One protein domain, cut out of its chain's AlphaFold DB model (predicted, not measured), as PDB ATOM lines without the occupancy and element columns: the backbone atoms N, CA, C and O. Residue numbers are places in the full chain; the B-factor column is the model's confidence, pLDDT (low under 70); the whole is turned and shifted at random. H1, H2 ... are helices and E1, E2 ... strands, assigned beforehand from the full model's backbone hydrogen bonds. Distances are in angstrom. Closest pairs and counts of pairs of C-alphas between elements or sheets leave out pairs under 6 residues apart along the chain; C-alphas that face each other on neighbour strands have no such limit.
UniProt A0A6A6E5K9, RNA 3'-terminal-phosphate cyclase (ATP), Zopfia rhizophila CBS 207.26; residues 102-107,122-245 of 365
ATOM      1  N   THR A 102      39.421  42.050 -17.099       67.50
ATOM      2  CA  THR A 102      40.700  41.404 -16.790       67.50
ATOM      3  C   THR A 102      40.855  40.183 -17.699       67.50
ATOM      4  O   THR A 102      39.843  39.612 -18.126       67.50
ATOM      5  N   PRO A 103      42.085  39.725 -17.985       67.81
ATOM      6  CA  PRO A 103      42.291  38.470 -18.704       67.81
ATOM      7  C   PRO A 103      41.611  37.283 -18.000       67.81
ATOM      8  O   PRO A 103      41.179  36.336 -18.640       67.81
ATOM      9  N   GLU A 104      41.434  37.353 -16.681       62.81
ATOM     10  CA  GLU A 104      40.697  36.358 -15.894       62.81
ATOM     11  C   GLU A 104      39.195  36.331 -16.198       62.81
ATOM     12  O   GLU A 104      38.601  35.258 -16.192       62.81
ATOM     13  N   VAL A 105      38.570  37.483 -16.479       58.91
ATOM     14  CA  VAL A 105      37.163  37.544 -16.918       58.91
ATOM     15  C   VAL A 105      37.014  36.922 -18.305       58.91
ATOM     16  O   VAL A 105      36.063  36.175 -18.520       58.91
ATOM     17  N   LEU A 106      37.980  37.157 -19.200       59.50
ATOM     18  CA  LEU A 106      38.047  36.477 -20.496       59.50
ATOM     19  C   LEU A 106      38.124  34.954 -20.326       59.50
ATOM     20  O   LEU A 106      37.374  34.238 -20.974       59.50
ATOM     21  N   ILE A 107      38.982  34.464 -19.423       51.06
ATOM     22  CA  ILE A 107      39.145  33.026 -19.141       51.06
ATOM     23  C   ILE A 107      37.871  32.412 -18.519       51.06
ATOM     24  O   ILE A 107      37.596  31.231 -18.701       51.06
ATOM     25  N   VAL A 122      37.707  29.099 -24.592       58.03
ATOM     26  CA  VAL A 122      38.189  29.820 -23.412       58.03
ATOM     27  C   VAL A 122      39.547  30.451 -23.733       58.03
ATOM     28  O   VAL A 122      40.495  29.715 -24.024       58.03
ATOM     29  N   PRO A 123      39.675  31.792 -23.692       71.19
ATOM     30  CA  PRO A 123      40.964  32.453 -23.784       71.19
ATOM     31  C   PRO A 123      41.924  31.906 -22.730       71.19
ATOM     32  O   PRO A 123      41.507  31.588 -21.622       71.19
ATOM     33  N   ARG A 124      43.211  31.788 -23.053       79.62
ATOM     34  CA  ARG A 124      44.237  31.249 -22.150       79.62
ATOM     35  C   ARG A 124      45.361  32.250 -21.980       79.62
ATOM     36  O   ARG A 124      45.834  32.815 -22.961       79.62
ATOM     37  N   LEU A 125      45.791  32.443 -20.738       83.31
ATOM     38  CA  LEU A 125      46.918  33.299 -20.397       83.31
ATOM     39  C   LEU A 125      48.105  32.427 -19.988       83.31
ATOM     40  O   LEU A 125      48.012  31.653 -19.039       83.31
ATOM     41  N   TYR A 126      49.218  32.574 -20.694       84.75
ATOM     42  CA  TYR A 126      50.470  31.880 -20.412       84.75
ATOM     43  C   TYR A 126      51.478  32.889 -19.875       84.75
ATOM     44  O   TYR A 126      51.659  33.936 -20.488       84.75
ATOM     45  N   THR A 127      52.134  32.583 -18.757       88.81
ATOM     46  CA  THR A 127      53.231  33.409 -18.228       88.81
ATOM     47  C   THR A 127      54.559  32.795 -18.649       88.81
ATOM     48  O   THR A 127      54.780  31.601 -18.448       88.81
ATOM     49  N   LEU A 128      55.417  33.598 -19.271       86.81
ATOM     50  CA  LEU A 128      56.747  33.206 -19.716       86.81
ATOM     51  C   LEU A 128      57.780  33.327 -18.582       86.81
ATOM     52  O   LEU A 128      57.530  34.031 -17.602       86.81
ATOM     53  N   PRO A 129      58.965  32.693 -18.711       91.69
ATOM     54  CA  PRO A 129      60.021  32.773 -17.698       91.69
ATOM     55  C   PRO A 129      60.503  34.197 -17.383       91.69
ATOM     56  O   PRO A 129      60.960  34.454 -16.274       91.69
ATOM     57  N   ASP A 130      60.385  35.126 -18.335       88.31
ATOM     58  CA  ASP A 130      60.736  36.543 -18.163       88.31
ATOM     59  C   ASP A 130      59.626  37.383 -17.493       88.31
ATOM     60  O   ASP A 130      59.751  38.601 -17.354       88.31
ATOM     61  N   GLY A 131      58.524  36.740 -17.090       86.31
ATOM     62  CA  GLY A 131      57.360  37.364 -16.465       86.31
ATOM     63  C   GLY A 131      56.401  38.053 -17.440       86.31
ATOM     64  O   GLY A 131      55.379  38.586 -17.003       86.31
ATOM     65  N   THR A 132      56.684  38.058 -18.746       88.00
ATOM     66  CA  THR A 132      55.723  38.521 -19.755       88.00
ATOM     67  C   THR A 132      54.650  37.468 -20.018       88.00
ATOM     68  O   THR A 132      54.757  36.317 -19.592       88.00
ATOM     69  N   GLN A 133      53.561  37.867 -20.672       87.44
ATOM     70  CA  GLN A 133      52.384  37.024 -20.826       87.44
ATOM     71  C   GLN A 133      51.894  36.937 -22.268       87.44
ATOM     72  O   GLN A 133      51.817  37.935 -22.985       87.44
ATOM     73  N   HIS A 134      51.497  35.732 -22.667       88.81
ATOM     74  CA  HIS A 134      50.860  35.451 -23.946       88.81
ATOM     75  C   HIS A 134      49.376  35.159 -23.730       88.81
ATOM     76  O   HIS A 134      49.023  34.256 -22.972       88.81
ATOM     77  N   LEU A 135      48.503  35.901 -24.411       86.19
ATOM     78  CA  LEU A 135      47.062  35.658 -24.417       86.19
ATOM     79  C   LEU A 135      46.683  34.908 -25.695       86.19
ATOM     80  O   LEU A 135      46.944  35.393 -26.786       86.19
ATOM     81  N   SER A 136      46.042  33.754 -25.582       85.69
ATOM     82  CA  SER A 136      45.475  33.019 -26.715       85.69
ATOM     83  C   SER A 136      43.958  33.111 -26.674       85.69
ATOM     84  O   SER A 136      43.380  32.908 -25.613       85.69
ATOM     85  N   ALA A 137      43.302  33.380 -27.799       85.44
ATOM     86  CA  ALA A 137      41.846  33.428 -27.912       85.44
ATOM     87  C   ALA A 137      41.365  32.794 -29.223       85.44
ATOM     88  O   ALA A 137      42.088  32.761 -30.219       85.44
ATOM     89  N   GLN A 138      40.117  32.325 -29.234       85.69
ATOM     90  CA  GLN A 138      39.483  31.744 -30.415       85.69
ATOM     91  C   GLN A 138      38.128  32.412 -30.676       85.69
ATOM     92  O   GLN A 138      37.331  32.611 -29.763       85.69
ATOM     93  N   ILE A 139      37.849  32.739 -31.939       86.31
ATOM     94  CA  ILE A 139      36.571  33.291 -32.389       86.31
ATOM     95  C   ILE A 139      35.956  32.343 -33.402       86.31
ATOM     96  O   ILE A 139      36.487  32.148 -34.494       86.31
ATOM     97  N   LEU A 140      34.779  31.822 -33.069       82.06
ATOM     98  CA  LEU A 140      34.003  30.967 -33.955       82.06
ATOM     99  C   LEU A 140      32.766  31.706 -34.459       82.06
ATOM    100  O   LEU A 140      31.918  32.137 -33.679       82.06
ATOM    101  N   GLN A 141      32.645  31.828 -35.780       79.06
ATOM    102  CA  GLN A 141      31.461  32.376 -36.431       79.06
ATOM    103  C   GLN A 141      30.481  31.241 -36.786       79.06
ATOM    104  O   GLN A 141      30.790  30.447 -37.667       79.06
ATOM    105  N   PRO A 142      29.264  31.180 -36.200       62.38
ATOM    106  CA  PRO A 142      28.317  30.078 -36.445       62.38
ATOM    107  C   PRO A 142      27.822  29.944 -37.894       62.38
ATOM    108  O   PRO A 142      27.264  28.922 -38.274       62.38
ATOM    109  N   LYS A 143      27.962  30.999 -38.703       69.62
ATOM    110  CA  LYS A 143      27.790  30.950 -40.164       69.62
ATOM    111  C   LYS A 143      28.950  31.695 -40.808       69.62
ATOM    112  O   LYS A 143      29.430  32.646 -40.190       69.62
ATOM    113  N   LEU A 144      29.308  31.323 -42.041       72.06
ATOM    114  CA  LEU A 144      30.441  31.843 -42.824       72.06
ATOM    115  C   LEU A 144      30.434  33.376 -42.985       72.06
ATOM    116  O   LEU A 144      30.027  33.921 -44.010       72.06
ATOM    117  N   GLY A 145      30.881  34.088 -41.955       82.75
ATOM    118  CA  GLY A 145      31.260  35.490 -42.023       82.75
ATOM    119  C   GLY A 145      32.747  35.613 -42.348       82.75
ATOM    120  O   GLY A 145      33.539  34.715 -42.066       82.75
ATOM    121  N   SER A 146      33.127  36.721 -42.982       90.50
ATOM    122  CA  SER A 146      34.517  36.968 -43.377       90.50
ATOM    123  C   SER A 146      35.419  37.125 -42.157       90.50
ATOM    124  O   SER A 146      35.208  38.039 -41.353       90.50
ATOM    125  N   ILE A 147      36.462  36.297 -42.059       92.69
ATOM    126  CA  ILE A 147      37.476  36.444 -41.007       92.69
ATOM    127  C   ILE A 147      38.227  37.773 -41.135       92.69
ATOM    128  O   ILE A 147      38.554  38.386 -40.124       92.69
ATOM    129  N   GLY A 148      38.425  38.277 -42.359       93.31
ATOM    130  CA  GLY A 148      39.091  39.555 -42.600       93.31
ATOM    131  C   GLY A 148      38.293  40.728 -42.033       93.31
ATOM    132  O   GLY A 148      38.866  41.655 -41.467       93.31
ATOM    133  N   LEU A 149      36.958  40.670 -42.107       94.06
ATOM    134  CA  LEU A 149      36.094  41.689 -41.503       94.06
ATOM    135  C   LEU A 149      36.064  41.608 -39.976       94.06
ATOM    136  O   LEU A 149      36.016  42.656 -39.334       94.06
ATOM    137  N   VAL A 150      36.083  40.399 -39.401       94.56
ATOM    138  CA  VAL A 150      36.215  40.226 -37.945       94.56
ATOM    139  C   VAL A 150      37.551  40.801 -37.487       94.56
ATOM    140  O   VAL A 150      37.573  41.673 -36.626       94.56
ATOM    141  N   PHE A 151      38.650  40.403 -38.131       95.88
ATOM    142  CA  PHE A 151      39.986  40.900 -37.820       95.88
ATOM    143  C   PHE A 151      40.060  42.433 -37.885       95.88
ATOM    144  O   PHE A 151      40.515  43.063 -36.936       95.88
ATOM    145  N   GLN A 152      39.523  43.061 -38.938       94.75
ATOM    146  CA  GLN A 152      39.469  44.525 -39.042       94.75
ATOM    147  C   GLN A 152      38.678  45.198 -37.911       94.75
ATOM    148  O   GLN A 152      39.051  46.286 -37.482       94.75
ATOM    149  N   ALA A 153      37.581  44.588 -37.451       94.56
ATOM    150  CA  ALA A 153      36.779  45.136 -36.356       94.56
ATOM    151  C   ALA A 153      37.510  45.054 -35.008       94.56
ATOM    152  O   ALA A 153      37.342  45.930 -34.162       94.56
ATOM    153  N   LEU A 154      38.309  44.003 -34.819       94.38
ATOM    154  CA  LEU A 154      38.962  43.699 -33.549       94.38
ATOM    155  C   LEU A 154      40.369  44.257 -33.427       94.38
ATOM    156  O   LEU A 154      40.820  44.487 -32.309       94.38
ATOM    157  N   LEU A 155      41.048  44.517 -34.545       94.69
ATOM    158  CA  LEU A 155      42.418  45.018 -34.550       94.69
ATOM    159  C   LEU A 155      42.625  46.235 -33.627       94.69
ATOM    160  O   LEU A 155      43.599  46.209 -32.881       94.69
ATOM    161  N   PRO A 156      41.740  47.254 -33.574       93.06
ATOM    162  CA  PRO A 156      41.909  48.357 -32.627       93.06
ATOM    163  C   PRO A 156      41.883  47.899 -31.161       93.06
ATOM    164  O   PRO A 156      42.694  48.353 -30.363       93.06
ATOM    165  N   ILE A 157      40.999  46.964 -30.803       91.50
ATOM    166  CA  ILE A 157      40.894  46.432 -29.435       91.50
ATOM    167  C   ILE A 157      42.142  45.618 -29.087       91.50
ATOM    168  O   ILE A 157      42.720  45.811 -28.026       91.50
ATOM    169  N   LEU A 158      42.571  44.737 -29.995       92.38
ATOM    170  CA  LEU A 158      43.742  43.871 -29.823       92.38
ATOM    171  C   LEU A 158      45.034  44.687 -29.702       92.38
ATOM    172  O   LEU A 158      45.864  44.425 -28.839       92.38
ATOM    173  N   LEU A 159      45.189  45.705 -30.548       92.19
ATOM    174  CA  LEU A 159      46.376  46.549 -30.593       92.19
ATOM    175  C   LEU A 159      46.552  47.368 -29.311       92.19
ATOM    176  O   LEU A 159      47.668  47.516 -28.824       92.19
ATOM    177  N   PHE A 160      45.458  47.887 -28.759       89.25
ATOM    178  CA  PHE A 160      45.470  48.677 -27.529       89.25
ATOM    179  C   PHE A 160      45.082  47.848 -26.304       89.25
ATOM    180  O   PHE A 160      44.772  48.412 -25.260       89.25
ATOM    181  N   TYR A 161      45.107  46.519 -26.392       85.06
ATOM    182  CA  TYR A 161      44.662  45.673 -25.292       85.06
ATOM    183  C   TYR A 161      45.484  45.931 -24.018       85.06
ATOM    184  O   TYR A 161      44.919  46.154 -22.954       85.06
ATOM    185  N   SER A 162      46.810  46.055 -24.152       74.38
ATOM    186  CA  SER A 162      47.745  46.413 -23.069       74.38
ATOM    187  C   SER A 162      47.819  47.919 -22.755       74.38
ATOM    188  O   SER A 162      48.644  48.353 -21.949       74.38
ATOM    189  N   SER A 163      46.998  48.745 -23.408       67.12
ATOM    190  CA  SER A 163      47.042  50.207 -23.304       67.12
ATOM    191  C   SER A 163      46.366  50.725 -22.025       67.12
ATOM    192  O   SER A 163      45.363  50.162 -21.577       67.12
ATOM    193  N   PRO A 164      46.821  51.866 -21.468       53.88
ATOM    194  CA  PRO A 164      46.181  52.542 -20.341       53.88
ATOM    195  C   PRO A 164      44.844  53.208 -20.699       53.88
ATOM    196  O   PRO A 164      44.257  53.862 -19.845       53.88
ATOM    197  N   THR A 165      44.317  53.029 -21.916       56.41
ATOM    198  CA  THR A 165      42.984  53.497 -22.353       56.41
ATOM    199  C   THR A 165      41.817  52.786 -21.643       56.41
ATOM    200  O   THR A 165      40.706  52.748 -22.164       56.41
ATOM    201  N   ASN A 166      42.043  52.222 -20.451       57.28
ATOM    202  CA  ASN A 166      41.070  51.479 -19.647       57.28
ATOM    203  C   ASN A 166      40.440  50.285 -20.388       57.28
ATOM    204  O   ASN A 166      39.268  49.988 -20.158       57.28
ATOM    205  N   LEU A 167      41.174  49.614 -21.289       71.94
ATOM    206  CA  LEU A 167      40.728  48.326 -21.846       71.94
ATOM    207  C   LEU A 167      41.019  47.184 -20.867       71.94
ATOM    208  O   LEU A 167      40.120  46.406 -20.552       71.94
ATOM    209  N   LEU A 168      42.236  47.164 -20.318       65.44
ATOM    210  CA  LEU A 168      42.611  46.358 -19.160       65.44
ATOM    211  C   LEU A 168      42.550  47.203 -17.880       65.44
ATOM    212  O   LEU A 168      43.087  48.310 -17.834       65.44
ATOM    213  N   ASN A 169      41.928  46.678 -16.817       66.25
ATOM    214  CA  ASN A 169      41.827  47.363 -15.515       66.25
ATOM    215  C   ASN A 169      43.054  47.112 -14.641       66.25
ATOM    216  O   ASN A 169      42.949  46.870 -13.438       66.25
ATOM    217  N   ASP A 170      44.225  47.095 -15.256       68.19
ATOM    218  CA  ASP A 170      45.432  46.659 -14.585       68.19
ATOM    219  C   ASP A 170      46.142  47.831 -13.902       68.19
ATOM    220  O   ASP A 170      47.166  48.351 -14.359       68.19
ATOM    221  N   LYS A 171      45.562  48.314 -12.803       69.25
ATOM    222  CA  LYS A 171      46.186  49.375 -11.998       69.25
ATOM    223  C   LYS A 171      47.448  48.890 -11.278       69.25
ATOM    224  O   LYS A 171      48.336  49.700 -11.044       69.25
ATOM    225  N   SER A 172      47.539  47.594 -10.975       70.31
ATOM    226  CA  SER A 172      48.692  46.952 -10.330       70.31
ATOM    227  C   SER A 172      49.855  46.681 -11.290       70.31
ATOM    228  O   SER A 172      50.945  46.353 -10.827       70.31
ATOM    229  N   ASN A 173      49.651  46.850 -12.603       72.81
ATOM    230  CA  ASN A 173      50.628  46.504 -13.641       72.81
ATOM    231  C   ASN A 173      51.035  45.018 -13.580       72.81
ATOM    232  O   ASN A 173      52.185  44.658 -13.851       72.81
ATOM    233  N   GLN A 174      50.082  44.185 -13.159       76.12
ATOM    234  CA  GLN A 174      50.206  42.750 -12.969       76.12
ATOM    235  C   GLN A 174      50.284  42.000 -14.303       76.12
ATOM    236  O   GLN A 174      50.950  40.969 -14.381       76.12
ATOM    237  N   TYR A 175      49.621  42.497 -15.347       80.62
ATOM    238  CA  TYR A 175      49.586  41.868 -16.657       80.62
ATOM    239  C   TYR A 175      50.533  42.571 -17.622       80.62
ATOM    240  O   TYR A 175      50.440  43.767 -17.901       80.62
ATOM    241  N   ARG A 176      51.435  41.781 -18.198       85.62
ATOM    242  CA  ARG A 176      52.399  42.233 -19.206       85.62
ATOM    243  C   ARG A 176      52.185  41.455 -20.490       85.62
ATOM    244  O   ARG A 176      53.025  40.647 -20.876       85.62
ATOM    245  N   ILE A 177      51.035  41.682 -21.127       87.31
ATOM    246  CA  ILE A 177      50.693  41.000 -22.378       87.31
ATOM    247  C   ILE A 177      51.651  41.472 -23.477       87.31
ATOM    248  O   ILE A 177      51.576  42.621 -23.918       87.31
ATOM    249  N   SER A 178      52.555  40.585 -23.888       89.31
ATOM    250  CA  SER A 178      53.559  40.806 -24.934       89.31
ATOM    251  C   SER A 178      53.118  40.242 -26.285       89.31
ATOM    252  O   SER A 178      53.565  40.727 -27.323       89.31
ATOM    253  N   LEU A 179      52.206  39.266 -26.284       91.44
ATOM    254  CA  LEU A 179      51.676  38.643 -27.492       91.44
ATOM    255  C   LEU A 179      50.212  38.238 -27.312       91.44
ATOM    256  O   LEU A 179      49.829  37.697 -26.273       91.44
ATOM    257  N   ILE A 180      49.410  38.452 -28.353       91.31
ATOM    258  CA  ILE A 180      48.046  37.941 -28.459       91.31
ATOM    259  C   ILE A 180      47.966  37.004 -29.665       91.31
ATOM    260  O   ILE A 180      48.109  37.440 -30.806       91.31
ATOM    261  N   GLY A 181      47.733  35.720 -29.410       90.56
ATOM    262  CA  GLY A 181      47.353  34.730 -30.409       90.56
ATOM    263  C   GLY A 181      45.836  34.715 -30.586       90.56
ATOM    264  O   GLY A 181      45.095  34.627 -29.609       90.56
ATOM    265  N   LEU A 182      45.361  34.807 -31.824       91.31
ATOM    266  CA  LEU A 182      43.939  34.811 -32.144       91.31
ATOM    267  C   LEU A 182      43.648  33.856 -33.300       91.31
ATOM    268  O   LEU A 182      44.044  34.126 -34.428       91.31
ATOM    269  N   ALA A 183      42.897  32.792 -33.040       90.25
ATOM    270  CA  ALA A 183      42.354  31.927 -34.084       90.25
ATOM    271  C   ALA A 183      40.953  32.413 -34.477       90.25
ATOM    272  O   ALA A 183      40.069  32.523 -33.627       90.25
ATOM    273  N   ILE A 184      40.722  32.706 -35.757       91.38
ATOM    274  CA  ILE A 184      39.396  33.082 -36.267       91.38
ATOM    275  C   ILE A 184      38.915  32.018 -37.240       91.38
ATOM    276  O   ILE A 184      39.525  31.783 -38.282       91.38
ATOM    277  N   ILE A 185      37.765  31.432 -36.924       89.00
ATOM    278  CA  ILE A 185      37.098  30.426 -37.732       89.00
ATOM    279  C   ILE A 185      35.926  31.076 -38.484       89.00
ATOM    280  O   ILE A 185      35.093  31.789 -37.909       89.00
ATOM    281  N   GLY A 186      35.875  30.869 -39.801       89.12
ATOM    282  CA  GLY A 186      34.869  31.441 -40.694       89.12
ATOM    283  C   GLY A 186      35.275  31.407 -42.168       89.12
ATOM    284  O   GLY A 186      36.062  30.574 -42.599       89.12
ATOM    285  N   GLY A 187      34.725  32.317 -42.973       88.69
ATOM    286  CA  GLY A 187      35.064  32.424 -44.394       88.69
ATOM    287  C   GLY A 187      36.408  33.122 -44.604       88.69
ATOM    288  O   GLY A 187      36.532  34.315 -44.315       88.69
ATOM    289  N   THR A 188      37.394  32.406 -45.147       87.31
ATOM    290  CA  THR A 188      38.710  32.962 -45.527       87.31
ATOM    291  C   THR A 188      38.691  33.630 -46.898       87.31
ATOM    292  O   THR A 188      39.503  34.514 -47.171       87.31
ATOM    293  N   ASN A 189      37.739  33.234 -47.747       84.69
ATOM    294  CA  ASN A 189      37.579  33.687 -49.125       84.69
ATOM    295  C   ASN A 189      36.131  34.157 -49.375       84.69
ATOM    296  O   ASN A 189      35.474  33.743 -50.327       84.69
ATOM    297  N   ALA A 190      35.611  35.010 -48.485       82.69
ATOM    298  CA  ALA A 190      34.255  35.547 -48.594       82.69
ATOM    299  C   ALA A 190      34.170  36.723 -49.598       82.69
ATOM    300  O   ALA A 190      35.041  37.601 -49.593       82.69
ATOM    301  N   PRO A 191      33.115  36.803 -50.433       77.69
ATOM    302  CA  PRO A 191      32.967  37.837 -51.450       77.69
ATOM    303  C   PRO A 191      32.778  39.215 -50.816       77.69
ATOM    304  O   PRO A 191      32.237  39.343 -49.715       77.69
ATOM    305  N   LEU A 192      33.190  40.260 -51.544       79.56
ATOM    306  CA  LEU A 192      33.064  41.662 -51.114       79.56
ATOM    307  C   LEU A 192      33.662  41.918 -49.717       79.56
ATOM    308  O   LEU A 192      33.182  42.760 -48.953       79.56
ATOM    309  N   SER A 193      34.704  41.162 -49.377       85.50
ATOM    310  CA  SER A 193      35.426  41.256 -48.120       85.50
ATOM    311  C   SER A 193      36.916  40.993 -48.346       85.50
ATOM    312  O   SER A 193      37.261  40.313 -49.314       85.50
ATOM    313  N   PRO A 194      37.806  41.512 -47.486       87.00
ATOM    314  CA  PRO A 194      39.216  41.154 -47.539       87.00
ATOM    315  C   PRO A 194      39.378  39.641 -47.354       87.00
ATOM    316  O   PRO A 194      38.945  39.098 -46.334       87.00
ATOM    317  N   SER A 195      39.990  38.969 -48.329       88.75
ATOM    318  CA  SER A 195      40.421  37.582 -48.156       88.75
ATOM    319  C   SER A 195      41.570  37.508 -47.153       88.75
ATOM    320  O   SER A 195      42.248  38.505 -46.888       88.75
ATOM    321  N   ILE A 196      41.834  36.316 -46.622       86.31
ATOM    322  CA  ILE A 196      43.021  36.099 -45.789       86.31
ATOM    323  C   ILE A 196      44.318  36.431 -46.540       86.31
ATOM    324  O   ILE A 196      45.223  37.031 -45.970       86.31
ATOM    325  N   ASP A 197      44.371  36.145 -47.842       86.12
ATOM    326  CA  ASP A 197      45.523  36.452 -48.690       86.12
ATOM    327  C   ASP A 197      45.719  37.974 -48.842       86.12
ATOM    328  O   ASP A 197      46.845  38.461 -48.769       86.12
ATOM    329  N   TYR A 198      44.634  38.757 -48.951       88.12
ATOM    330  CA  TYR A 198      44.723  40.222 -48.897       88.12
ATOM    331  C   TYR A 198      45.261  40.693 -47.544       88.12
ATOM    332  O   TYR A 198      46.079  41.613 -47.485       88.12
ATOM    333  N   VAL A 199      44.814  40.078 -46.445       88.44
ATOM    334  CA  VAL A 199      45.309  40.442 -45.116       88.44
ATOM    335  C   VAL A 199      46.821  40.208 -45.037       88.44
ATOM    336  O   VAL A 199      47.554  41.145 -44.733       88.44
ATOM    337  N   ILE A 200      47.287  39.012 -45.397       84.50
ATOM    338  CA  ILE A 200      48.697  38.608 -45.309       84.50
ATOM    339  C   ILE A 200      49.598  39.408 -46.257       84.50
ATOM    340  O   ILE A 200      50.658  39.867 -45.839       84.50
ATOM    341  N   HIS A 201      49.203  39.586 -47.519       83.81
ATOM    342  CA  HIS A 201      50.092  40.137 -48.549       83.81
ATOM    343  C   HIS A 201      49.934  41.642 -48.778       83.81
ATOM    344  O   HIS A 201      50.807  42.253 -49.391       83.81
ATOM    345  N   VAL A 202      48.845  42.255 -48.302       85.69
ATOM    346  CA  VAL A 202      48.576  43.687 -48.514       85.69
ATOM    347  C   VAL A 202      48.420  44.420 -47.193       85.69
ATOM    348  O   VAL A 202      49.178  45.352 -46.922       85.69
ATOM    349  N   LEU A 203      47.463  44.017 -46.353       91.25
ATOM    350  CA  LEU A 203      47.145  44.763 -45.134       91.25
ATOM    351  C   LEU A 203      48.310  44.752 -44.139       91.25
ATOM    352  O   LEU A 203      48.760  45.823 -43.746       91.25
ATOM    353  N   LEU A 204      48.810  43.577 -43.745       92.00
ATOM    354  CA  LEU A 204      49.853  43.478 -42.718       92.00
ATOM    355  C   LEU A 204      51.177  44.144 -43.142       92.00
ATOM    356  O   LEU A 204      51.700  44.930 -42.350       92.00
ATOM    357  N   PRO A 205      51.689  43.965 -44.380       87.56
ATOM    358  CA  PRO A 205      52.872  44.693 -44.841       87.56
ATOM    359  C   PRO A 205      52.653  46.208 -44.881       87.56
ATOM    360  O   PRO A 205      53.561  46.973 -44.556       87.56
ATOM    361  N   THR A 206      51.440  46.656 -45.231       90.94
ATOM    362  CA  THR A 206      51.090  48.082 -45.192       90.94
ATOM    363  C   THR A 206      51.133  48.614 -43.763       90.94
ATOM    364  O   THR A 206      51.750  49.649 -43.537       90.94
ATOM    365  N   LEU A 207      50.537  47.899 -42.799       93.94
ATOM    366  CA  LEU A 207      50.556  48.264 -41.378       93.94
ATOM    367  C   LEU A 207      51.991  48.329 -40.831       93.94
ATOM    368  O   LEU A 207      52.358  49.317 -40.195       93.94
ATOM    369  N   ALA A 208      52.824  47.331 -41.139       91.81
ATOM    370  CA  ALA A 208      54.234  47.321 -40.751       91.81
ATOM    371  C   ALA A 208      54.992  48.532 -41.326       91.81
ATOM    372  O   ALA A 208      55.724  49.208 -40.603       91.81
ATOM    373  N   LYS A 209      54.763  48.869 -42.605       89.69
ATOM    374  CA  LYS A 209      55.387  50.028 -43.268       89.69
ATOM    375  C   LYS A 209      55.028  51.360 -42.607       89.69
ATOM    376  O   LYS A 209      55.857  52.266 -42.592       89.69
ATOM    377  N   ILE A 210      53.815  51.489 -42.069       92.75
ATOM    378  CA  ILE A 210      53.360  52.700 -41.368       92.75
ATOM    379  C   ILE A 210      53.623  52.656 -39.853       92.75
ATOM    380  O   ILE A 210      53.108  53.489 -39.113       92.75
ATOM    381  N   GLY A 211      54.444  51.710 -39.383       91.19
ATOM    382  CA  GLY A 211      54.949  51.687 -38.009       91.19
ATOM    383  C   GLY A 211      54.026  51.032 -36.984       91.19
ATOM    384  O   GLY A 211      54.177  51.297 -35.791       91.19
ATOM    385  N   PHE A 212      53.082  50.186 -37.412       94.00
ATOM    386  CA  PHE A 212      52.361  49.319 -36.477       94.00
ATOM    387  C   PHE A 212      53.317  48.271 -35.888       94.00
ATOM    388  O   PHE A 212      54.274  47.870 -36.560       94.00
ATOM    389  N   PRO A 213      53.067  47.801 -34.652       92.44
ATOM    390  CA  PRO A 213      53.827  46.698 -34.079       92.44
ATOM    391  C   PRO A 213      53.647  45.414 -34.909       92.44
ATOM    392  O   PRO A 213      52.712  45.327 -35.714       92.44
ATOM    393  N   PRO A 214      54.527  44.414 -34.727       93.00
ATOM    394  CA  PRO A 214      54.453  43.152 -35.449       93.00
ATOM    395  C   PRO A 214      53.072  42.497 -35.369       93.00
ATOM    396  O   PRO A 214      52.529  42.240 -34.292       93.00
ATOM    397  N   ILE A 215      52.524  42.205 -36.547       94.94
ATOM    398  CA  ILE A 215      51.308  41.422 -36.720       94.94
ATOM    399  C   ILE A 215      51.582  40.393 -37.807       94.94
ATOM    400  O   ILE A 215      51.983  40.754 -38.915       94.94
ATOM    401  N   THR A 216      51.340  39.123 -37.512       91.75
ATOM    402  CA  THR A 216      51.432  38.037 -38.488       91.75
ATOM    403  C   THR A 216      50.100  37.314 -38.591       91.75
ATOM    404  O   THR A 216      49.282  37.341 -37.670       91.75
ATOM    405  N   ALA A 217      49.862  36.689 -39.741       88.75
ATOM    406  CA  ALA A 217      48.711  35.831 -39.948       88.75
ATOM    407  C   ALA A 217      49.114  34.595 -40.752       88.75
ATOM    408  O   ALA A 217      49.956  34.675 -41.648       88.75
ATOM    409  N   GLY A 218      48.503  33.461 -40.431       82.06
ATOM    410  CA  GLY A 218      48.707  32.191 -41.109       82.06
ATOM    411  C   GLY A 218      47.372  31.518 -41.369       82.06
ATOM    412  O   GLY A 218      46.552  31.376 -40.466       82.06
ATOM    413  N   ILE A 219      47.146  31.094 -42.608       83.00
ATOM    414  CA  ILE A 219      45.976  30.284 -42.929       83.00
ATOM    415  C   ILE A 219      46.166  28.857 -42.412       83.00
ATOM    416  O   ILE A 219      47.248  28.284 -42.558       83.00
ATOM    417  N   LYS A 220      45.112  28.290 -41.828       82.50
ATOM    418  CA  LYS A 220      45.055  26.880 -41.430       82.50
ATOM    419  C   LYS A 220      44.178  26.090 -42.387       82.50
ATOM    420  O   LYS A 220      44.630  25.100 -42.948       82.50
ATOM    421  N   GLU A 221      42.977  26.591 -42.652       83.94
ATOM    422  CA  GLU A 221      42.016  25.958 -43.558       83.94
ATOM    423  C   GLU A 221      41.324  27.000 -44.438       83.94
ATOM    424  O   GLU A 221      41.039  28.113 -43.989       83.94
ATOM    425  N   ARG A 222      41.016  26.647 -45.692       84.69
ATOM    426  CA  ARG A 222      40.293  27.531 -46.618       84.69
ATOM    427  C   ARG A 222      38.780  27.337 -46.531       84.69
ATOM    428  O   ARG A 222      38.257  26.260 -46.800       84.69
ATOM    429  N   GLY A 223      38.088  28.436 -46.244       81.94
ATOM    430  CA  GLY A 223      36.636  28.537 -46.192       81.94
ATOM    431  C   GLY A 223      36.076  29.346 -47.356       81.94
ATOM    432  O   GLY A 223      36.378  30.540 -47.486       81.94
ATOM    433  N   TRP A 224      35.230  28.714 -48.163       78.88
ATOM    434  CA  TRP A 224      34.615  29.292 -49.354       78.88
ATOM    435  C   TRP A 224      33.125  29.512 -49.133       78.88
ATOM    436  O   TRP A 224      32.406  28.617 -48.699       78.88
ATOM    437  N   SER A 225      32.637  30.707 -49.468       70.25
ATOM    438  CA  SER A 225      31.203  31.021 -49.409       70.25
ATOM    439  C   SER A 225      30.554  31.169 -50.790       70.25
ATOM    440  O   SER A 225      29.418  31.625 -50.895       70.25
ATOM    441  N   THR A 226      31.296  30.852 -51.855       65.94
ATOM    442  CA  THR A 226      30.872  30.916 -53.261       65.94
ATOM    443  C   THR A 226      31.609  29.849 -54.068       65.94
ATOM    444  O   THR A 226      32.764  29.565 -53.765       65.94
ATOM    445  N   GLY A 227      30.999  29.345 -55.146       57.16
ATOM    446  CA  GLY A 227      31.680  28.459 -56.102       57.16
ATOM    447  C   GLY A 227      31.564  26.959 -55.814       57.16
ATOM    448  O   GLY A 227      32.347  26.191 -56.360       57.16
ATOM    449  N   GLY A 228      30.598  26.543 -54.989       63.38
ATOM    450  CA  GLY A 228      30.344  25.138 -54.674       63.38
ATOM    451  C   GLY A 228      29.796  24.969 -53.261       63.38
ATOM    452  O   GLY A 228      28.989  25.784 -52.808       63.38
ATOM    453  N   GLU A 229      30.252  23.921 -52.581       64.69
ATOM    454  CA  GLU A 229      29.931  23.655 -51.180       64.69
ATOM    455  C   GLU A 229      30.460  24.770 -50.270       64.69
ATOM    456  O   GLU A 229      31.572  25.276 -50.436       64.69
ATOM    457  N   LEU A 230      29.625  25.179 -49.318       73.38
ATOM    458  CA  LEU A 230      29.980  26.179 -48.324       73.38
ATOM    459  C   LEU A 230      30.925  25.547 -47.304       73.38
ATOM    460  O   LEU A 230      30.480  24.788 -46.447       73.38
ATOM    461  N   THR A 231      32.209  25.891 -47.366       79.50
ATOM    462  CA  THR A 231      33.205  25.372 -46.423       79.50
ATOM    463  C   THR A 231      33.601  26.424 -45.401       79.50
ATOM    464  O   THR A 231      33.703  27.622 -45.690       79.50
ATOM    465  N   GLN A 232      33.846  25.962 -44.181       83.44
ATOM    466  CA  GLN A 232      34.464  26.769 -43.144       83.44
ATOM    467  C   GLN A 232      35.980  26.685 -43.280       83.44
ATOM    468  O   GLN A 232      36.519  25.666 -43.693       83.44
ATOM    469  N   GLY A 233      36.651  27.785 -42.973       87.75
ATOM    470  CA  GLY A 233      38.096  27.833 -42.876       87.75
ATOM    471  C   GLY A 233      38.516  28.485 -41.576       87.75
ATOM    472  O   GLY A 233      37.688  28.872 -40.743       87.75
ATOM    473  N   SER A 234      39.816  28.634 -41.416       88.31
ATOM    474  CA  SER A 234      40.416  29.159 -40.203       88.31
ATOM    475  C   SER A 234      41.754  29.819 -40.507       88.31
ATOM    476  O   SER A 234      42.481  29.435 -41.428       88.31
ATOM    477  N   ALA A 235      42.067  30.854 -39.737       88.88
ATOM    478  CA  ALA A 235      43.376  31.481 -39.752       88.88
ATOM    479  C   ALA A 235      43.777  31.902 -38.343       88.88
ATOM    480  O   ALA A 235      42.938  32.361 -37.561       88.88
ATOM    481  N   ASP A 236      45.069  31.794 -38.079       88.75
ATOM    482  CA  ASP A 236      45.694  32.275 -36.861       88.75
ATOM    483  C   ASP A 236      46.309  33.643 -37.110       88.75
ATOM    484  O   ASP A 236      46.905  33.897 -38.157       88.75
ATOM    485  N   PHE A 237      46.205  34.506 -36.115       93.69
ATOM    486  CA  PHE A 237      46.823  35.817 -36.069       93.69
ATOM    487  C   PHE A 237      47.702  35.886 -34.826       93.69
ATOM    488  O   PHE A 237      47.314  35.417 -33.760       93.69
ATOM    489  N   SER A 238      48.880  36.485 -34.947       94.06
ATOM    490  CA  SER A 238      49.706  36.863 -33.801       94.06
ATOM    491  C   SER A 238      49.871  38.371 -33.814       94.06
ATOM    492  O   SER A 238      50.309  38.938 -34.814       94.06
ATOM    493  N   ILE A 239      49.476  39.020 -32.727       94.50
ATOM    494  CA  ILE A 239      49.452  40.472 -32.586       94.50
ATOM    495  C   ILE A 239      50.327  40.834 -31.396       94.50
ATOM    496  O   ILE A 239      50.055  40.400 -30.278       94.50
ATOM    497  N   GLN A 240      51.349  41.655 -31.617       93.12
ATOM    498  CA  GLN A 240      52.042  42.320 -30.524       93.12
ATOM    499  C   GLN A 240      51.258  43.592 -30.157       93.12
ATOM    500  O   GLN A 240      51.200  44.521 -30.970       93.12
ATOM    501  N   PRO A 241      50.608  43.656 -28.979       92.25
ATOM    502  CA  PRO A 241      49.913  44.864 -28.558       92.25
ATOM    503  C   PRO A 241      50.914  45.998 -28.309       92.25
ATOM    504  O   PRO A 241      52.090  45.771 -28.010       92.25
ATOM    505  N   LEU A 242      50.439  47.238 -28.407       90.12
ATOM    506  CA  LEU A 242      51.227  48.395 -28.012       90.12
ATOM    507  C   LEU A 242      51.537  48.312 -26.513       90.12
ATOM    508  O   LEU A 242      50.622  48.083 -25.714       90.12
ATOM    509  N   PRO A 243      52.800  48.532 -26.109       84.12
ATOM    510  CA  PRO A 243      53.143  48.637 -24.704       84.12
ATOM    511  C   PRO A 243      52.319  49.723 -24.012       84.12
ATOM    512  O   PRO A 243      51.939  50.735 -24.612       84.12
ATOM    513  N   ARG A 244      52.077  49.533 -22.715       78.81
ATOM    514  CA  ARG A 244      51.316  50.480 -21.902       78.81
ATOM    515  C   ARG A 244      51.891  51.896 -22.035       78.81
ATOM    516  O   ARG A 244      53.079  52.116 -21.823       78.81
ATOM    517  N   GLY A 245      51.029  52.852 -22.367       78.19
ATOM    518  CA  GLY A 245      51.374  54.269 -22.495       78.19
ATOM    519  C   GLY A 245      51.911  54.657 -23.867       78.19
ATOM    520  O   GLY A 245      52.118  55.842 -24.109       78.19
TER     521      GLY A 245
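AT A GLANCE: This is residues 102 to 107 and 122 to 245 of the 365 residues of the protein "RNA 3'-terminal-phosphate cyclase (ATP)" of Zopfia rhizophila CBS 207.26 (UniProt A0A6A6E5K9). A twisted sheet of five strands has two longer helices, H2 and H3, over one face, with short H1 over E1 on that same face; the other face bears no named helix. The printed part has 130 residues, with named elements in the order H1 E1 E2 H2 E3 H3 E4 E5. The sheet, E1 E2 E3 E5 E4, is mixed, and so is the class, helices and strands. The whole is compact, with a radius of gyration of the C-alphas of 15.6 A, and elongated, spanning 52 by 33 by 26 A.

IN THESE COORDINATES: Find C-alpha 103 at (42.291, 38.470, -18.704), where H1, residues 103 to 107, begins. Then come E1, 124 to 127; E2, 133 to 140, 23.4 A; H2, 147 to 159, 17.0 A; E3, 177 to 186, 26.0 A; H3, 196 to 209, 18.8 A; E4, 215 to 221; and E5, 233 to 239, ending at C-alpha 239, (49.452, 40.472, -32.586).

HOW THE PARTS SIT: Look first at hairpin E1 and E2, antiparallel, N 126 to O 134 2.8 A. E2 and E3 are parallel, N 137 to O 181 2.8 A; with H2 between them in the chain they form a strand-helix-strand unit, its crossover right-handed. E3 and E5 are antiparallel, N 182 to O 237 2.8 A, as is hairpin E4 and E5, N 218 to O 236 2.8 A. H2 runs along E3, at 14 degrees on the local plane, its closest C-alphas Ile 147 and Gly 186, 5.7 A. H3 is over E4, height 8.3 A. H2 and H3 only just touch, only at their ends, with 3 pairs of C-alphas within 8 A. Every O i to N i+4 pair is within hydrogen-bond range in H1, 7 of 9 in H2 and 8 of 10 in H3.

THE WHOLE: Residues 108 to 121 are not printed; C-alphas 107 and 122 are 5.4 A apart. The links H2 to E3 and E4 to E5 are long. Confidence is under 70 in 21 residues, among them 102 to 107 and 226 to 229.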